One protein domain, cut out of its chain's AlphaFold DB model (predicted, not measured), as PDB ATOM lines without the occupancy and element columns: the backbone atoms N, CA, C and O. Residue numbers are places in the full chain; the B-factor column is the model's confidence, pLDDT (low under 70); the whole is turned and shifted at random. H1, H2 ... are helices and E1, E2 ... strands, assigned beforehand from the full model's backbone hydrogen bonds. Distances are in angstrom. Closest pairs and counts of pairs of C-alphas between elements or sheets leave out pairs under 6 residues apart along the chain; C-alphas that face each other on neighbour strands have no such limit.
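AT A GLANCE: This is residues 204 to 285 of the 421 residues of the protein "Protein kinase domain-containing protein" of viral metagenome (UniProt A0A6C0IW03). One strongly twisted, curled sheet of six strands makes this domain: two three-strand halves lie side by side, joined along E1 and E4, and the short helix H1, which links them along the chain, packs beside the strands near E1 and E6. The sheet does not close, as its edge strands E3 and E6 stay apart. The printed part has 82 residues, with one named helix and six named strands that follow along the chain as E1, E2, E3, H1, E4, E5, E6; the antiparallel sheet's order is E3, E2, E1, E4, E5, E6. It is mostly strand and compact, with a radius of gyration of the C-alphas of 11.9 A and spans of 32 by 27 by 23 A.

HOW THE PARTS SIT: Start at E1, residues 213 to 218, and E2, residues 227 to 234, a hairpin with N 215 and O 231 2.9 A apart. E3, residues 237 to 245, continues this meander, each strand the antiparallel neighbour of the one before; N 230 and O 242 are 3.0 A apart. H1, residues 248 to 253, is on the sheet at a height of 6.7 A, over none of the strands; its closest C-alphas to E1 are Ile 251 and Pro 218, 7.7 A. H1 has 0 of 2 O i to N i+4 pairs within hydrogen-bond range, but 2 of 3 O i to N i+3 pairs. Next, E4, residues 258 to 266, is antiparallel to E1 at 125 degrees, with N 214 and O 260 2.8 A apart. E4, E5, residues 269 to 274, and E6, residues 279 to 282, form the second meander; look at N 261 and O 273, 2.9 A, and N 272 and O 280, 2.9 A.

IN THESE COORDINATES: Find C-alpha 213 at (4.836, -27.786, 27.689), where E1 begins. E2 spans 22.5 A, E3 22.4 A with a bend of 69 degrees at residue 242, and E4 22.8 A with one of 57 degrees at residue 263. E6 ends at C-alpha 282, (-3.083, -37.226, 19.620).

THE WHOLE: The C-alphas farthest apart, Gln 223 and Asp 235, are 34.3 A apart. The printed part has no cut and no long link. Look for pLDDT under 70 at residues 220 to 226 and 235 to 236.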
ATOM      1  N   PHE A 204       6.014 -37.810  20.390       82.56
ATOM      2  CA  PHE A 204       4.984 -38.451  21.210       82.56
ATOM      3  C   PHE A 204       5.197 -39.959  21.418       82.56
ATOM      4  O   PHE A 204       4.344 -40.627  21.991       82.56
ATOM      5  N   ALA A 205       6.330 -40.512  20.981       77.44
ATOM      6  CA  ALA A 205       6.803 -41.829  21.405       77.44
ATOM      7  C   ALA A 205       7.696 -41.769  22.662       77.44
ATOM      8  O   ALA A 205       8.074 -42.813  23.194       77.44
ATOM      9  N   ASP A 206       8.041 -40.570  23.139       79.88
ATOM     10  CA  ASP A 206       9.022 -40.367  24.195       79.88
ATOM     11  C   ASP A 206       8.368 -39.896  25.499       79.88
ATOM     12  O   ASP A 206       7.968 -38.740  25.633       79.88
ATOM     13  N   LYS A 207       8.300 -40.785  26.497       82.56
ATOM     14  CA  LYS A 207       7.710 -40.479  27.813       82.56
ATOM     15  C   LYS A 207       8.380 -39.319  28.543       82.56
ATOM     16  O   LYS A 207       7.794 -38.765  29.463       82.56
ATOM     17  N   THR A 208       9.587 -38.938  28.151       77.69
ATOM     18  CA  THR A 208      10.329 -37.848  28.792       77.69
ATOM     19  C   THR A 208       9.705 -36.478  28.513       77.69
ATOM     20  O   THR A 208       9.985 -35.521  29.231       77.69
ATOM     21  N   LEU A 209       8.796 -36.393  27.531       82.12
ATOM     22  CA  LEU A 209       7.934 -35.233  27.311       82.12
ATOM     23  C   LEU A 209       6.782 -35.113  28.308       82.12
ATOM     24  O   LEU A 209       6.244 -34.016  28.434       82.12
ATOM     25  N   GLU A 210       6.396 -36.169  29.030       87.50
ATOM     26  CA  GLU A 210       5.321 -36.079  30.025       87.50
ATOM     27  C   GLU A 210       5.622 -34.985  31.061       87.50
ATOM     28  O   GLU A 210       6.720 -34.881  31.600       87.50
ATOM     29  N   GLY A 211       4.639 -34.124  31.322       86.25
ATOM     30  CA  GLY A 211       4.765 -32.983  32.225       86.25
ATOM     31  C   GLY A 211       5.316 -31.701  31.593       86.25
ATOM     32  O   GLY A 211       5.123 -30.645  32.196       86.25
ATOM     33  N   ASN A 212       5.917 -31.765  30.399       85.75
ATOM     34  CA  ASN A 212       6.466 -30.602  29.694       85.75
ATOM     35  C   ASN A 212       5.389 -29.850  28.902       85.75
ATOM     36  O   ASN A 212       4.324 -30.397  28.587       85.75
ATOM     37  N   PHE A 213       5.689 -28.601  28.542       88.38
ATOM     38  CA  PHE A 213       4.836 -27.786  27.689       88.38
ATOM     39  C   PHE A 213       5.378 -27.693  26.260       88.38
ATOM     40  O   PHE A 213       6.581 -27.599  26.010       88.38
ATOM     41  N   ILE A 214       4.452 -27.706  25.305       90.25
ATOM     42  CA  ILE A 214       4.712 -27.507  23.882       90.25
ATOM     43  C   ILE A 214       3.883 -26.328  23.388       90.25
ATOM     44  O   ILE A 214       2.715 -26.181  23.742       90.25
ATOM     45  N   MET A 215       4.473 -25.499  22.538       90.50
ATOM     46  CA  MET A 215       3.769 -24.407  21.876       90.50
ATOM     47  C   MET A 215       3.609 -24.738  20.397       90.50
ATOM     48  O   MET A 215       4.586 -25.024  19.702       90.50
ATOM     49  N   LEU A 216       2.368 -24.680  19.916       89.50
ATOM     50  CA  LEU A 216       2.029 -24.886  18.512       89.50
ATOM     51  C   LEU A 216       1.540 -23.576  17.901       89.50
ATOM     52  O   LEU A 216       0.725 -22.860  18.488       89.50
ATOM     53  N   LYS A 217       2.033 -23.260  16.702       88.00
ATOM     54  CA  LYS A 217       1.709 -22.024  15.987       88.00
ATOM     55  C   LYS A 217       1.244 -22.310  14.557       88.00
ATOM     56  O   LYS A 217       1.954 -22.990  13.821       88.00
ATOM     57  N   PRO A 218       0.115 -21.747  14.099       83.69
ATOM     58  CA  PRO A 218      -0.353 -21.964  12.735       83.69
ATOM     59  C   PRO A 218       0.617 -21.389  11.693       83.69
ATOM     60  O   PRO A 218       1.072 -20.245  11.805       83.69
ATOM     61  N   LEU A 219       0.890 -22.161  10.636       82.69
ATOM     62  CA  LEU A 219       1.682 -21.718   9.487       82.69
ATOM     63  C   LEU A 219       0.759 -21.134   8.410       82.69
ATOM     64  O   LEU A 219       0.168 -21.852   7.609       82.69
ATOM     65  N   ARG A 220       0.647 -19.801   8.374       65.31
ATOM     66  CA  ARG A 220      -0.350 -19.056   7.570       65.31
ATOM     67  C   ARG A 220      -0.279 -19.254   6.043       65.31
ATOM     68  O   ARG A 220      -1.217 -18.870   5.357       65.31
ATOM     69  N   ASN A 221       0.797 -19.842   5.511       58.81
ATOM     70  CA  ASN A 221       1.092 -19.885   4.069       58.81
ATOM     71  C   ASN A 221       1.111 -21.301   3.461       58.81
ATOM     72  O   ASN A 221       1.663 -21.486   2.375       58.81
ATOM     73  N   VAL A 222       0.556 -22.313   4.138       60.34
ATOM     74  CA  VAL A 222       0.592 -23.699   3.648       60.34
ATOM     75  C   VAL A 222      -0.813 -24.157   3.259       60.34
ATOM     76  O   VAL A 222      -1.697 -24.245   4.099       60.34
ATOM     77  N   GLN A 223      -1.020 -24.451   1.968       51.97
ATOM     78  CA  GLN A 223      -2.311 -24.913   1.423       51.97
ATOM     79  C   GLN A 223      -2.724 -26.307   1.941       51.97
ATOM     80  O   GLN A 223      -3.891 -26.672   1.839       51.97
ATOM     81  N   ASN A 224      -1.782 -27.062   2.520       54.22
ATOM     82  CA  ASN A 224      -2.041 -28.311   3.232       54.22
ATOM     83  C   ASN A 224      -2.165 -28.015   4.729       54.22
ATOM     84  O   ASN A 224      -1.177 -27.693   5.387       54.22
ATOM     85  N   TYR A 225      -3.383 -28.130   5.251       57.97
ATOM     86  CA  TYR A 225      -3.786 -27.608   6.556       57.97
ATOM     87  C   TYR A 225      -3.048 -28.221   7.762       57.97
ATOM     88  O   TYR A 225      -3.062 -27.619   8.828       57.97
ATOM     89  N   CYS A 226      -2.373 -29.368   7.628       69.19
ATOM     90  CA  CYS A 226      -1.866 -30.185   8.742       69.19
ATOM     91  C   CYS A 226      -0.487 -29.805   9.301       69.19
ATOM     92  O   CYS A 226       0.173 -30.666   9.881       69.19
ATOM     93  N   LEU A 227      -0.008 -28.572   9.104       81.44
ATOM     94  CA  LEU A 227       1.341 -28.169   9.515       81.44
ATOM     95  C   LEU A 227       1.325 -26.961  10.456       81.44
ATOM     96  O   LEU A 227       0.760 -25.911  10.149       81.44
ATOM     97  N   VAL A 228       2.015 -27.106  11.583       84.88
ATOM     98  CA  VAL A 228       2.179 -26.061  12.602       84.88
ATOM     99  C   VAL A 228       3.658 -25.870  12.913       84.88
ATOM    100  O   VAL A 228       4.431 -26.821  12.874       84.88
ATOM    101  N   GLY A 229       4.068 -24.642  13.217       86.62
ATOM    102  CA  GLY A 229       5.344 -24.392  13.873       86.62
ATOM    103  C   GLY A 229       5.304 -24.972  15.282       86.62
ATOM    104  O   GLY A 229       4.262 -24.906  15.938       86.62
ATOM    105  N   ILE A 230       6.416 -25.545  15.727       87.50
ATOM    106  CA  ILE A 230       6.525 -26.183  17.036       87.50
ATOM    107  C   ILE A 230       7.668 -25.563  17.831       87.50
ATOM    108  O   ILE A 230       8.763 -25.320  17.324       87.50
ATOM    109  N   SER A 231       7.406 -25.298  19.103       87.56
ATOM    110  CA  SER A 231       8.418 -24.862  20.054       87.56
ATOM    111  C   SER A 231       8.314 -25.678  21.335       87.56
ATOM    112  O   SER A 231       7.209 -25.998  21.778       87.56
ATOM    113  N   LEU A 232       9.462 -26.018  21.914       83.44
ATOM    114  CA  LEU A 232       9.548 -26.729  23.191       83.44
ATOM    115  C   LEU A 232       9.899 -25.746  24.302       83.44
ATOM    116  O   LEU A 232      10.703 -24.835  24.081       83.44
ATOM    117  N   GLU A 233       9.293 -25.942  25.472       82.69
ATOM    118  CA  GLU A 233       9.639 -25.188  26.671       82.69
ATOM    119  C   GLU A 233      10.967 -25.674  27.267       82.69
ATOM    120  O   GLU A 233      11.197 -26.878  27.396       82.69
ATOM    121  N   ILE A 234      11.821 -24.730  27.665       70.31
ATOM    122  CA  ILE A 234      12.999 -24.955  28.511       70.31
ATOM    123  C   ILE A 234      13.082 -23.811  29.514       70.31
ATOM    124  O   ILE A 234      13.092 -22.654  29.093       70.31
ATOM    125  N   ASP A 235      13.162 -24.115  30.812       61.50
ATOM    126  CA  ASP A 235      13.285 -23.135  31.904       61.50
ATOM    127  C   ASP A 235      12.416 -21.883  31.684       61.50
ATOM    128  O   ASP A 235      12.899 -20.756  31.750       61.50
ATOM    129  N   THR A 236      11.129 -22.088  31.374       67.19
ATOM    130  CA  THR A 236      10.082 -21.062  31.153       67.19
ATOM    131  C   THR A 236      10.086 -20.277  29.829       67.19
ATOM    132  O   THR A 236       9.155 -19.504  29.603       67.19
ATOM    133  N   ASP A 237      11.033 -20.510  28.907       76.88
ATOM    134  CA  ASP A 237      10.962 -19.961  27.534       76.88
ATOM    135  C   ASP A 237      10.658 -21.034  26.492       76.88
ATOM    136  O   ASP A 237      10.937 -22.213  26.693       76.88
ATOM    137  N   TYR A 238      10.200 -20.600  25.315       82.44
ATOM    138  CA  TYR A 238       9.936 -21.465  24.170       82.44
ATOM    139  C   TYR A 238      10.915 -21.215  23.026       82.44
ATOM    140  O   TYR A 238      11.006 -20.103  22.502       82.44
ATOM    141  N   SER A 239      11.574 -22.278  22.571       83.44
ATOM    142  CA  SER A 239      12.479 -22.232  21.419       83.44
ATOM    143  C   SER A 239      11.855 -22.924  20.217       83.44
ATOM    144  O   SER A 239      11.418 -24.072  20.315       83.44
ATOM    145  N   ASN A 240      11.822 -22.235  19.072       84.19
ATOM    146  CA  ASN A 240      11.369 -22.828  17.817       84.19
ATOM    147  C   ASN A 240      12.361 -23.892  17.348       84.19
ATOM    148  O   ASN A 240      13.548 -23.612  17.202       84.19
ATOM    149  N   ILE A 241      11.850 -25.085  17.074       82.38
ATOM    150  CA  ILE A 241      12.648 -26.236  16.636       82.38
ATOM    151  C   ILE A 241      12.296 -26.697  15.218       82.38
ATOM    152  O   ILE A 241      12.928 -27.611  14.696       82.38
ATOM    153  N   GLY A 242      11.293 -26.077  14.589       85.06
ATOM    154  CA  GLY A 242      10.869 -26.393  13.231       85.06
ATOM    155  C   GLY A 242       9.354 -26.446  13.098       85.06
ATOM    156  O   GLY A 242       8.620 -25.627  13.659       85.06
ATOM    157  N   TYR A 243       8.868 -27.413  12.328       87.88
ATOM    158  CA  TYR A 243       7.441 -27.595  12.082       87.88
ATOM    159  C   TYR A 243       7.022 -29.047  12.281       87.88
ATOM    160  O   TYR A 243       7.819 -29.965  12.118       87.88
ATOM    161  N   ALA A 244       5.758 -29.263  12.621       86.62
ATOM    162  CA  ALA A 244       5.215 -30.581  12.890       86.62
ATOM    163  C   ALA A 244       3.974 -30.862  12.048       86.62
ATOM    164  O   ALA A 244       3.181 -29.959  11.765       86.62
ATOM    165  N   GLN A 245       3.805 -32.133  11.677       83.25
ATOM    166  CA  GLN A 245       2.546 -32.630  11.133       83.25
ATOM    167  C   GLN A 245       1.577 -32.960  12.273       83.25
ATOM    168  O   GLN A 245       1.943 -33.680  13.201       83.25
ATOM    169  N   VAL A 246       0.344 -32.463  12.174       77.88
ATOM    170  CA  VAL A 246      -0.714 -32.614  13.188       77.88
ATOM    171  C   VAL A 246      -2.027 -33.118  12.578       77.88
ATOM    172  O   VAL A 246      -2.178 -33.112  11.358       77.88
ATOM    173  N   SER A 247      -2.970 -33.576  13.408       75.56
ATOM    174  CA  SER A 247      -4.288 -34.044  12.951       75.56
ATOM    175  C   SER A 247      -5.220 -32.898  12.542       75.56
ATOM    176  O   SER A 247      -5.051 -31.755  12.979       75.56
ATOM    177  N   ASP A 248      -6.248 -33.212  11.747       75.12
ATOM    178  CA  ASP A 248      -7.235 -32.233  11.282       75.12
ATOM    179  C   ASP A 248      -8.025 -31.586  12.422       75.12
ATOM    180  O   ASP A 248      -8.388 -30.408  12.359       75.12
ATOM    181  N   GLU A 249      -8.273 -32.338  13.491       73.62
ATOM    182  CA  GLU A 249      -8.896 -31.832  14.705       73.62
ATOM    183  C   GLU A 249      -8.003 -30.798  15.390       73.62
ATOM    184  O   GLU A 249      -8.488 -29.722  15.745       73.62
ATOM    185  N   LEU A 250      -6.704 -31.086  15.532       75.88
ATOM    186  CA  LEU A 250      -5.774 -30.201  16.231       75.88
ATOM    187  C   LEU A 250      -5.584 -28.873  15.493       75.88
ATOM    188  O   LEU A 250      -5.528 -27.827  16.130       75.88
ATOM    189  N   ILE A 251      -5.571 -28.881  14.160       76.50
ATOM    190  CA  ILE A 251      -5.478 -27.653  13.349       76.50
ATOM    191  C   ILE A 251      -6.637 -26.700  13.642       76.50
ATOM    192  O   ILE A 251      -6.434 -25.493  13.744       76.50
ATOM    193  N   LYS A 252      -7.860 -27.230  13.791       75.56
ATOM    194  CA  LYS A 252      -9.048 -26.408  14.083       75.56
ATOM    195  C   LYS A 252      -8.911 -25.672  15.417       75.56
ATOM    196  O   LYS A 252      -9.487 -24.601  15.583       75.56
ATOM    197  N   ILE A 253      -8.154 -26.251  16.347       77.06
ATOM    198  CA  ILE A 253      -7.892 -25.705  17.682       77.06
ATOM    199  C   ILE A 253      -6.704 -24.737  17.648       77.06
ATOM    200  O   ILE A 253      -6.748 -23.684  18.279       77.06
ATOM    201  N   VAL A 254      -5.660 -25.053  16.881       79.12
ATOM    202  CA  VAL A 254      -4.472 -24.209  16.679       79.12
ATOM    203  C   VAL A 254      -4.763 -23.158  15.598       79.12
ATOM    204  O   VAL A 254      -4.104 -23.079  14.565       79.12
ATOM    205  N   ASN A 255      -5.789 -22.333  15.826       73.38
ATOM    206  CA  ASN A 255      -6.087 -21.154  15.000       73.38
ATOM    207  C   ASN A 255      -5.229 -19.933  15.393       73.38
ATOM    208  O   ASN A 255      -5.027 -19.012  14.597       73.38
ATOM    209  N   MET A 256      -4.678 -19.958  16.605       77.56
ATOM    210  CA  MET A 256      -3.718 -19.016  17.160       77.56
ATOM    211  C   MET A 256      -2.539 -19.776  17.773       77.56
ATOM    212  O   MET A 256      -2.484 -21.001  17.720       77.56
ATOM    213  N   THR A 257      -1.550 -19.045  18.283       81.88
ATOM    214  CA  THR A 257      -0.468 -19.669  19.055       81.88
ATOM    215  C   THR A 257      -1.052 -20.217  20.349       81.88
ATOM    216  O   THR A 257      -1.659 -19.450  21.091       81.88
ATOM    217  N   THR A 258      -0.888 -21.516  20.585       88.19
ATOM    218  CA  THR A 258      -1.509 -22.218  21.712       88.19
ATOM    219  C   THR A 258      -0.463 -23.052  22.436       88.19
ATOM    220  O   THR A 258       0.313 -23.769  21.795       88.19
ATOM    221  N   ILE A 259      -0.466 -22.974  23.765       91.00
ATOM    222  CA  ILE A 259       0.388 -23.781  24.631       91.00
ATOM    223  C   ILE A 259      -0.401 -25.000  25.116       91.00
ATOM    224  O   ILE A 259      -1.576 -24.912  25.487       91.00
ATOM    225  N   PHE A 260       0.260 -26.152  25.116       91.44
ATOM    226  CA  PHE A 260      -0.284 -27.400  25.617       91.44
ATOM    227  C   PHE A 260       0.669 -28.041  26.613       91.44
ATOM    228  O   PHE A 260       1.865 -28.131  26.357       91.44
ATOM    229  N   LYS A 261       0.129 -28.565  27.713       92.31
ATOM    230  CA  LYS A 261       0.861 -29.457  28.610       92.31
ATOM    231  C   LYS A 261       0.704 -30.900  28.147       92.31
ATOM    232  O   LYS A 261      -0.425 -31.358  27.968       92.31
ATOM    233  N   VAL A 262       1.805 -31.630  28.011       91.25
ATOM    234  CA  VAL A 262       1.788 -33.078  27.768       91.25
ATOM    235  C   VAL A 262       1.445 -33.778  29.082       91.25
ATOM    236  O   VAL A 262       2.183 -33.672  30.059       91.25
ATOM    237  N   LEU A 263       0.296 -34.451  29.148       92.19
ATOM    238  CA  LEU A 263      -0.176 -35.107  30.373       92.19
ATOM    239  C   LEU A 263       0.322 -36.546  30.495       92.19
ATOM    240  O   LEU A 263       0.767 -36.935  31.569       92.19
ATOM    241  N   SER A 264       0.202 -37.329  29.424       91.94
ATOM    242  CA  SER A 264       0.604 -38.737  29.396       91.94
ATOM    243  C   SER A 264       0.902 -39.196  27.975       91.94
ATOM    244  O   SER A 264       0.314 -38.684  27.019       91.94
ATOM    245  N   ILE A 265       1.796 -40.176  27.855       89.19
ATOM    246  CA  ILE A 265       2.202 -40.831  26.617       89.19
ATOM    247  C   ILE A 265       2.106 -42.348  26.826       89.19
ATOM    248  O   ILE A 265       2.922 -42.973  27.509       89.19
ATOM    249  N   GLU A 266       1.099 -42.971  26.218       86.94
ATOM    250  CA  GLU A 266       0.818 -44.401  26.346       86.94
ATOM    251  C   GLU A 266       0.583 -45.026  24.972       86.94
ATOM    252  O   GLU A 266      -0.283 -44.587  24.227       86.94
ATOM    253  N   ASN A 267       1.332 -46.079  24.627       80.94
ATOM    254  CA  ASN A 267       1.159 -46.820  23.368       80.94
ATOM    255  C   ASN A 267       1.143 -45.920  22.109       80.94
ATOM    256  O   ASN A 267       0.327 -46.128  21.212       80.94
ATOM    257  N   ASN A 268       2.043 -44.928  22.040       74.25
ATOM    258  CA  ASN A 268       2.102 -43.891  20.992       74.25
ATOM    259  C   ASN A 268       0.858 -42.987  20.908       74.25
ATOM    260  O   ASN A 268       0.635 -42.332  19.896       74.25
ATOM    261  N   VAL A 269       0.050 -42.940  21.964       85.50
ATOM    262  CA  VAL A 269      -1.063 -42.008  22.111       85.50
ATOM    263  C   VAL A 269      -0.707 -41.015  23.202       85.50
ATOM    264  O   VAL A 269      -0.364 -41.391  24.321       85.50
ATOM    265  N   THR A 270      -0.788 -39.733  22.875       89.50
ATOM    266  CA  THR A 270      -0.473 -38.641  23.789       89.50
ATOM    267  C   THR A 270      -1.730 -37.895  24.181       89.50
ATOM    268  O   THR A 270      -2.495 -37.454  23.324       89.50
ATOM    269  N   THR A 271      -1.922 -37.706  25.483       91.56
ATOM    270  CA  THR A 271      -2.944 -36.798  26.002       91.56
ATOM    271  C   THR A 271      -2.305 -35.450  26.294       91.56
ATOM    272  O   THR A 271      -1.372 -35.368  27.091       91.56
ATOM    273  N   ILE A 272      -2.828 -34.384  25.694       91.56
ATOM    274  CA  ILE A 272      -2.395 -33.008  25.954       91.56
ATOM    275  C   ILE A 272      -3.531 -32.169  26.547       91.56
ATOM    276  O   ILE A 272      -4.709 -32.457  26.330       91.56
ATOM    277  N   LEU A 273      -3.182 -31.121  27.293       92.94
ATOM    278  CA  LEU A 273      -4.109 -30.180  27.928       92.94
ATOM    279  C   LEU A 273      -3.833 -28.760  27.434       92.94
ATOM    280  O   LEU A 273      -2.716 -28.279  27.607       92.94
ATOM    281  N   SER A 274      -4.824 -28.087  26.851       90.25
ATOM    282  CA  SER A 274      -4.700 -26.663  26.507       90.25
ATOM    283  C   SER A 274      -4.809 -25.762  27.734       90.25
ATOM    284  O   SER A 274      -5.365 -26.147  28.763       90.25
ATOM    285  N   GLU A 275      -4.386 -24.509  27.582       85.75
ATOM    286  CA  GLU A 275      -4.574 -23.450  28.588       85.75
ATOM    287  C   GLU A 275      -6.045 -23.248  28.983       85.75
ATOM    288  O   GLU A 275      -6.354 -22.954  30.134       85.75
ATOM    289  N   SER A 276      -6.976 -23.474  28.051       85.12
ATOM    290  CA  SER A 276      -8.419 -23.411  28.311       85.12
ATOM    291  C   SER A 276      -8.971 -24.620  29.084       85.12
ATOM    292  O   SER A 276     -10.181 -24.719  29.269       85.12
ATOM    293  N   GLY A 277      -8.119 -25.573  29.480       86.62
ATOM    294  CA  GLY A 277      -8.500 -26.777  30.219       86.62
ATOM    295  C   GLY A 277      -9.073 -27.910  29.361       86.62
ATOM    296  O   GLY A 277      -9.534 -28.913  29.908       86.62
ATOM    297  N   ASN A 278      -9.039 -27.790  28.029       88.19
ATOM    298  CA  ASN A 278      -9.536 -28.835  27.136       88.19
ATOM    299  C   ASN A 278      -8.472 -29.915  26.939       88.19
ATOM    300  O   ASN A 278      -7.297 -29.614  26.720       88.19
ATOM    301  N   LYS A 279      -8.892 -31.181  26.993       90.50
ATOM    302  CA  LYS A 279      -8.021 -32.330  26.744       90.50
ATOM    303  C   LYS A 279      -8.135 -32.787  25.299       90.50
ATOM    304  O   LYS A 279      -9.241 -32.912  24.778       90.50
ATOM    305  N   PHE A 280      -6.997 -33.102  24.698       87.44
ATOM    306  CA  PHE A 280      -6.908 -33.646  23.349       87.44
ATOM    307  C   PHE A 280      -6.087 -34.926  23.361       87.44
ATOM    308  O   PHE A 280      -5.141 -35.054  24.136       87.44
ATOM    309  N   ILE A 281      -6.468 -35.860  22.500       87.06
ATOM    310  CA  ILE A 281      -5.785 -37.135  22.315       87.06
ATOM    311  C   ILE A 281      -5.175 -37.110  20.921       87.06
ATOM    312  O   ILE A 281      -5.888 -36.877  19.947       87.06
ATOM    313  N   LEU A 282      -3.866 -37.317  20.844       83.94
ATOM    314  CA  LEU A 282      -3.083 -37.226  19.620       83.94
ATOM    315  C   LEU A 282      -2.278 -38.504  19.409       83.94
ATOM    316  O   LEU A 282      -1.785 -39.103  20.359       83.94
ATOM    317  N   ASP A 283      -2.133 -38.901  18.154       75.56
ATOM    318  CA  ASP A 283      -1.412 -40.097  17.721       75.56
ATOM    319  C   ASP A 283       0.027 -39.792  17.275       75.56
ATOM    320  O   ASP A 283       0.917 -40.640  17.371       75.56
ATOM    321  N   LYS A 284       0.284 -38.576  16.781       78.94
ATOM    322  CA  LYS A 284       1.614 -38.185  16.311       78.94
ATOM    323  C   LYS A 284       1.893 -36.690  16.390       78.94
ATOM    324  O   LYS A 284       1.020 -35.856  16.156       78.94
ATOM    325  N   LEU A 285       3.162 -36.385  16.627       84.25
ATOM    326  CA  LEU A 285       3.771 -35.079  16.417       84.25
ATOM    327  C   LEU A 285       5.138 -35.289  15.763       84.25
ATOM    328  O   LEU A 285       6.170 -35.329  16.431       84.25
TER     329      LEU A 285